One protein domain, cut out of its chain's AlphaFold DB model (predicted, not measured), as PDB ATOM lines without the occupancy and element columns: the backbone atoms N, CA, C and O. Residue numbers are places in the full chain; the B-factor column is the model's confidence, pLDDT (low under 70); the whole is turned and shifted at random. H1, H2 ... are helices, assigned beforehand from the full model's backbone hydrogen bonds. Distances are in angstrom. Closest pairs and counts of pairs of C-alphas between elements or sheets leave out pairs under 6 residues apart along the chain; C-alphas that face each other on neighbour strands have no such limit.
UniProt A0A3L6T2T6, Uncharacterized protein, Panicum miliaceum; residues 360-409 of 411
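AT A GLANCE: This is residues 360 to 409 of the 411 residues of an uncharacterized protein of Panicum miliaceum (UniProt A0A3L6T2T6). The domain is an open hook of three helices: H1 and then H2 make one long arm, end to end and roughly in line, and after a turn at residues 388 to 394 H3 folds back with a gap between it and the long arm. Residues 360 to 377, with H1, stick out at one end, and so do residues 400 to 409 at the end of the folded-back arm. The printed part has 50 residues with three named helices, in the order H1, H2, H3, and no named strand; its class is all helix. It is only just loose, close to extended, with a radius of gyration of the C-alphas of 14.2 A and spans of 45 by 21 by 11 A.

HOW THE PARTS SIT: H1, residues 360 to 374, touches no helix. A tight link of 4 residues joins it to H2, residues 379 to 387, yet the two helices are apart. A short link of 7 residues joins H2 to H3, residues 395 to 408. H2 and H3 are near each other, with 5 pairs of C-alphas within 10 A, and their closest C-alphas are 8.1 A apart. H1 and H3 are apart. In H1, H2 and H3 every O i to N i+4 pair is within hydrogen-bond range.

IN THESE COORDINATES: H1 begins at C-alpha 360, at (16.660, -26.915, 17.584), and measures 21.0 A from first to last C-alpha. H2, residues 379 to 387, measures 12.5 A and begins at C-alpha 379, at (1.889, -50.783, 0.148). H3 measures 19.7 A and ends at C-alpha 408, at (18.742, -48.938, 16.997).

THE WHOLE: The two C-alphas farthest apart are those of Ala 360 and Asp 389, 45.2 A, while those of Ala 360 and Gly 409 are 22.1 A apart. The printed part has no cut, and neither link is long. The mean pLDDT of the printed part is 84.8, and residues 375 to 376 are under 70.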
ATOM      1  N   ALA A 360      16.859 -25.560  17.073       88.31
ATOM      2  CA  ALA A 360      16.660 -26.915  17.584       88.31
ATOM      3  C   ALA A 360      15.227 -27.423  17.343       88.31
ATOM      4  O   ALA A 360      15.037 -28.511  16.808       88.31
ATOM      5  N   THR A 361      14.215 -26.604  17.635       91.06
ATOM      6  CA  THR A 361      12.803 -26.946  17.410       91.06
ATOM      7  C   THR A 361      12.502 -27.122  15.921       91.06
ATOM      8  O   THR A 361      11.812 -28.063  15.529       91.06
ATOM      9  N   LYS A 362      13.071 -26.269  15.059       93.50
ATOM     10  CA  LYS A 362      12.914 -26.388  13.599       93.50
ATOM     11  C   LYS A 362      13.614 -27.634  13.047       93.50
ATOM     12  O   LYS A 362      13.105 -28.252  12.112       93.50
ATOM     13  N   ALA A 363      14.751 -28.020  13.622       91.19
ATOM     14  CA  ALA A 363      15.444 -29.259  13.283       91.19
ATOM     15  C   ALA A 363      14.625 -30.490  13.704       91.19
ATOM     16  O   ALA A 363      14.373 -31.350  12.863       91.19
ATOM     17  N   MET A 364      14.111 -30.525  14.939       92.25
ATOM     18  CA  MET A 364      13.235 -31.606  15.415       92.25
ATOM     19  C   MET A 364      11.973 -31.741  14.556       92.25
ATOM     20  O   MET A 364      11.612 -32.849  14.171       92.25
ATOM     21  N   ALA A 365      11.340 -30.625  14.178       91.81
ATOM     22  CA  ALA A 365      10.169 -30.639  13.302       91.81
ATOM     23  C   ALA A 365      10.484 -31.200  11.903       91.81
ATOM     24  O   ALA A 365       9.678 -31.934  11.338       91.81
ATOM     25  N   ARG A 366      11.668 -30.899  11.348       90.12
ATOM     26  CA  ARG A 366      12.114 -31.469  10.065       90.12
ATOM     27  C   ARG A 366      12.350 -32.973  10.156       90.12
ATOM     28  O   ARG A 366      11.994 -33.677   9.217       90.12
ATOM     29  N   THR A 367      12.935 -33.452  11.251       89.19
ATOM     30  CA  THR A 367      13.142 -34.890  11.478       89.19
ATOM     31  C   THR A 367      11.811 -35.606  11.678       89.19
ATOM     32  O   THR A 367      11.581 -36.631  11.047       89.19
ATOM     33  N   LYS A 368      10.897 -35.032  12.471       88.06
ATOM     34  CA  LYS A 368       9.563 -35.601  12.690       88.06
ATOM     35  C   LYS A 368       8.778 -35.707  11.384       88.06
ATOM     36  O   LYS A 368       8.288 -36.783  11.071       88.06
ATOM     37  N   LYS A 369       8.753 -34.633  10.586       90.38
ATOM     38  CA  LYS A 369       8.106 -34.643   9.269       90.38
ATOM     39  C   LYS A 369       8.711 -35.706   8.345       90.38
ATOM     40  O   LYS A 369       7.974 -36.432   7.700       90.38
ATOM     41  N   ARG A 370      10.045 -35.839   8.316       85.06
ATOM     42  CA  ARG A 370      10.708 -36.906   7.548       85.06
ATOM     43  C   ARG A 370      10.298 -38.302   8.017       85.06
ATOM     44  O   ARG A 370      10.075 -39.157   7.176       85.06
ATOM     45  N   ASN A 371      10.189 -38.534   9.322       80.25
ATOM     46  CA  ASN A 371       9.783 -39.837   9.850       80.25
ATOM     47  C   ASN A 371       8.306 -40.150   9.568       80.25
ATOM     48  O   ASN A 371       7.987 -41.303   9.310       80.25
ATOM     49  N   GLU A 372       7.426 -39.146   9.585       83.25
ATOM     50  CA  GLU A 372       6.019 -39.292   9.183       83.25
ATOM     51  C   GLU A 372       5.906 -39.595   7.677       83.25
ATOM     52  O   GLU A 372       5.191 -40.517   7.294       83.25
ATOM     53  N   ASP A 373       6.688 -38.914   6.832       76.69
ATOM     54  CA  ASP A 373       6.742 -39.184   5.387       76.69
ATOM     55  C   ASP A 373       7.353 -40.573   5.080       76.69
ATOM     56  O   ASP A 373       6.954 -41.223   4.119       76.69
ATOM     57  N   LEU A 374       8.288 -41.072   5.902       71.88
ATOM     58  CA  LEU A 374       8.858 -42.431   5.793       71.88
ATOM     59  C   LEU A 374       7.964 -43.526   6.398       71.88
ATOM     60  O   LEU A 374       8.189 -44.714   6.160       71.88
ATOM     61  N   GLN A 375       6.959 -43.146   7.189       69.94
ATOM     62  CA  GLN A 375       5.876 -44.043   7.586       69.94
ATOM     63  C   GLN A 375       4.811 -44.188   6.498       69.94
ATOM     64  O   GLN A 375       3.901 -44.993   6.686       69.94
ATOM     65  N   ALA A 376       4.932 -43.465   5.373       63.66
ATOM     66  CA  ALA A 376       4.068 -43.665   4.222       63.66
ATOM     67  C   ALA A 376       4.024 -45.149   3.833       63.66
ATOM     68  O   ALA A 376       5.037 -45.852   3.847       63.66
ATOM     69  N   ASP A 377       2.802 -45.592   3.556       72.44
ATOM     70  CA  ASP A 377       2.377 -46.981   3.485       72.44
ATOM     71  C   ASP A 377       3.401 -47.896   2.801       72.44
ATOM     72  O   ASP A 377       3.779 -47.695   1.646       72.44
ATOM     73  N   ASN A 378       3.771 -48.992   3.473       78.50
ATOM     74  CA  ASN A 378       4.566 -50.083   2.889       78.50
ATOM     75  C   ASN A 378       3.837 -50.791   1.713       78.50
ATOM     76  O   ASN A 378       4.263 -51.855   1.267       78.50
ATOM     77  N   SER A 379       2.728 -50.237   1.214       82.62
ATOM     78  CA  SER A 379       1.889 -50.783   0.148       82.62
ATOM     79  C   SER A 379       2.654 -50.947  -1.164       82.62
ATOM     80  O   SER A 379       2.482 -51.962  -1.833       82.62
ATOM     81  N   TYR A 380       3.553 -50.013  -1.496       83.50
ATOM     82  CA  TYR A 380       4.390 -50.115  -2.695       83.50
ATOM     83  C   TYR A 380       5.372 -51.293  -2.614       83.50
ATOM     84  O   TYR A 380       5.464 -52.084  -3.546       83.50
ATOM     85  N   LEU A 381       6.058 -51.452  -1.476       83.75
ATOM     86  CA  LEU A 381       6.963 -52.582  -1.241       83.75
ATOM     87  C   LEU A 381       6.212 -53.917  -1.283       83.75
ATOM     88  O   LEU A 381       6.702 -54.866  -1.884       83.75
ATOM     89  N   ARG A 382       4.998 -53.970  -0.723       82.00
ATOM     90  CA  ARG A 382       4.129 -55.155  -0.800       82.00
ATOM     91  C   ARG A 382       3.779 -55.521  -2.245       82.00
ATOM     92  O   ARG A 382       3.779 -56.699  -2.574       82.00
ATOM     93  N   GLY A 383       3.510 -54.523  -3.093       86.31
ATOM     94  CA  GLY A 383       3.247 -54.726  -4.521       86.31
ATOM     95  C   GLY A 383       4.457 -55.299  -5.257       86.31
ATOM     96  O   GLY A 383       4.353 -56.356  -5.864       86.31
ATOM     97  N   VAL A 384       5.626 -54.664  -5.113       87.38
ATOM     98  CA  VAL A 384       6.866 -55.116  -5.773       87.38
ATOM     99  C   VAL A 384       7.273 -56.521  -5.325       87.38
ATOM    100  O   VAL A 384       7.753 -57.304  -6.133       87.38
ATOM    101  N   MET A 385       7.095 -56.864  -4.048       83.12
ATOM    102  CA  MET A 385       7.421 -58.208  -3.560       83.12
ATOM    103  C   MET A 385       6.412 -59.265  -4.019       83.12
ATOM    104  O   MET A 385       6.822 -60.392  -4.284       83.12
ATOM    105  N   GLY A 386       5.133 -58.893  -4.159       88.25
ATOM    106  CA  GLY A 386       4.116 -59.741  -4.781       88.25
ATOM    107  C   GLY A 386       4.421 -60.025  -6.253       88.25
ATOM    108  O   GLY A 386       4.307 -61.165  -6.676       88.25
ATOM    109  N   ASP A 387       4.904 -59.028  -7.000       91.94
ATOM    110  CA  ASP A 387       5.336 -59.199  -8.398       91.94
ATOM    111  C   ASP A 387       6.586 -60.093  -8.541       91.94
ATOM    112  O   ASP A 387       6.868 -60.602  -9.624       91.94
ATOM    113  N   LEU A 388       7.358 -60.256  -7.461       91.75
ATOM    114  CA  LEU A 388       8.556 -61.097  -7.410       91.75
ATOM    115  C   LEU A 388       8.286 -62.504  -6.855       91.75
ATOM    116  O   LEU A 388       9.247 -63.246  -6.646       91.75
ATOM    117  N   ASP A 389       7.023 -62.858  -6.586       87.94
ATOM    118  CA  ASP A 389       6.610 -64.133  -5.979       87.94
ATOM    119  C   ASP A 389       7.396 -64.477  -4.697       87.94
ATOM    120  O   ASP A 389       7.621 -65.640  -4.351       87.94
ATOM    121  N   ILE A 390       7.851 -63.456  -3.964       86.50
ATOM    122  CA  ILE A 390       8.473 -63.669  -2.663       86.50
ATOM    123  C   ILE A 390       7.314 -63.885  -1.695       86.50
ATOM    124  O   ILE A 390       6.590 -62.953  -1.366       86.50
ATOM    125  N   GLU A 391       7.118 -65.119  -1.246       81.12
ATOM    126  CA  GLU A 391       6.142 -65.464  -0.215       81.12
ATOM    127  C   GLU A 391       6.849 -65.487   1.149       81.12
ATOM    128  O   GLU A 391       7.366 -66.513   1.591       81.12
ATOM    129  N   ALA A 392       6.931 -64.342   1.834       81.88
ATOM    130  CA  ALA A 392       7.317 -64.331   3.244       81.88
ATOM    131  C   ALA A 392       6.052 -64.376   4.103       81.88
ATOM    132  O   ALA A 392       5.190 -63.503   4.022       81.88
ATOM    133  N   ASN A 393       5.973 -65.381   4.975       82.62
ATOM    134  CA  ASN A 393       4.807 -65.627   5.827       82.62
ATOM    135  C   ASN A 393       4.493 -64.495   6.825       82.62
ATOM    136  O   ASN A 393       3.418 -64.512   7.416       82.62
ATOM    137  N   ASP A 394       5.389 -63.518   7.020       84.44
ATOM    138  CA  ASP A 394       5.131 -62.359   7.881       84.44
ATOM    139  C   ASP A 394       5.973 -61.131   7.480       84.44
ATOM    140  O   ASP A 394       6.960 -60.750   8.120       84.44
ATOM    141  N   PHE A 395       5.606 -60.523   6.350       82.00
ATOM    142  CA  PHE A 395       6.270 -59.324   5.827       82.00
ATOM    143  C   PHE A 395       6.269 -58.162   6.805       82.00
ATOM    144  O   PHE A 395       7.263 -57.445   6.927       82.00
ATOM    145  N   ASP A 396       5.155 -57.973   7.501       82.69
ATOM    146  CA  ASP A 396       5.005 -56.859   8.418       82.69
ATOM    147  C   ASP A 396       5.950 -57.038   9.618       82.69
ATOM    148  O   ASP A 396       6.615 -56.074  10.010       82.69
ATOM    149  N   ALA A 397       6.145 -58.268  10.111       88.06
ATOM    150  CA  ALA A 397       7.153 -58.558  11.130       88.06
ATOM    151  C   ALA A 397       8.593 -58.333  10.637       88.06
ATOM    152  O   ALA A 397       9.390 -57.721  11.352       88.06
ATOM    153  N   GLN A 398       8.940 -58.766   9.420       85.25
ATOM    154  CA  GLN A 398      10.294 -58.574   8.877       85.25
ATOM    155  C   GLN A 398      10.617 -57.101   8.612       85.25
ATOM    156  O   GLN A 398      11.697 -56.626   8.972       85.25
ATOM    157  N   ILE A 399       9.672 -56.350   8.040       85.00
ATOM    158  CA  ILE A 399       9.832 -54.910   7.817       85.00
ATOM    159  C   ILE A 399       9.932 -54.181   9.159       85.00
ATOM    160  O   ILE A 399      10.767 -53.288   9.308       85.00
ATOM    161  N   SER A 400       9.127 -54.564  10.153       85.50
ATOM    162  CA  SER A 400       9.189 -53.969  11.491       85.50
ATOM    163  C   SER A 400      10.519 -54.282  12.190       85.50
ATOM    164  O   SER A 400      11.150 -53.379  12.742       85.50
ATOM    165  N   ALA A 401      11.025 -55.515  12.075       87.81
ATOM    166  CA  ALA A 401      12.340 -55.905  12.588       87.81
ATOM    167  C   ALA A 401      13.483 -55.132  11.907       87.81
ATOM    168  O   ALA A 401      14.404 -54.664  12.579       87.81
ATOM    169  N   PHE A 402      13.408 -54.938  10.588       86.12
ATOM    170  CA  PHE A 402      14.386 -54.154   9.834       86.12
ATOM    171  C   PHE A 402      14.356 -52.667  10.220       86.12
ATOM    172  O   PHE A 402      15.401 -52.081  10.511       86.12
ATOM    173  N   LYS A 403      13.161 -52.065  10.320       85.06
ATOM    174  CA  LYS A 403      12.991 -50.689  10.824       85.06
ATOM    175  C   LYS A 403      13.504 -50.546  12.264       85.06
ATOM    176  O   LYS A 403      14.108 -49.523  12.593       85.06
ATOM    177  N   GLY A 404      13.315 -51.572  13.096       88.50
ATOM    178  CA  GLY A 404      13.855 -51.645  14.453       88.50
ATOM    179  C   GLY A 404      15.383 -51.588  14.477       88.50
ATOM    180  O   GLY A 404      15.938 -50.749  15.182       88.50
ATOM    181  N   ARG A 405      16.056 -52.399  13.647       88.81
ATOM    182  CA  ARG A 405      17.529 -52.426  13.535       88.81
ATOM    183  C   ARG A 405      18.120 -51.122  12.989       88.81
ATOM    184  O   ARG A 405      19.142 -50.659  13.486       88.81
ATOM    185  N   LEU A 406      17.453 -50.500  12.011       85.38
ATOM    186  CA  LEU A 406      17.823 -49.169  11.509       85.38
ATOM    187  C   LEU A 406      17.716 -48.102  12.602       85.38
ATOM    188  O   LEU A 406      18.587 -47.245  12.722       85.38
ATOM    189  N   SER A 407      16.654 -48.157  13.408       81.12
ATOM    190  CA  SER A 407      16.417 -47.177  14.474       81.12
ATOM    191  C   SER A 407      17.349 -47.377  15.671       81.12
ATOM    192  O   SER A 407      17.675 -46.404  16.349       81.12
ATOM    193  N   SER A 408      17.785 -48.615  15.933       88.00
ATOM    194  CA  SER A 408      18.742 -48.938  16.997       88.00
ATOM    195  C   SER A 408      20.206 -48.722  16.598       88.00
ATOM    196  O   SER A 408      21.074 -48.810  17.464       88.00
ATOM    197  N   GLY A 409      20.491 -48.431  15.322       88.94
ATOM    198  CA  GLY A 409      21.857 -48.256  14.817       88.94
ATOM    199  C   GLY A 409      22.679 -49.549  14.811       88.94
ATOM    200  O   GLY A 409      23.896 -49.493  14.931       88.94
TER     201      GLY A 409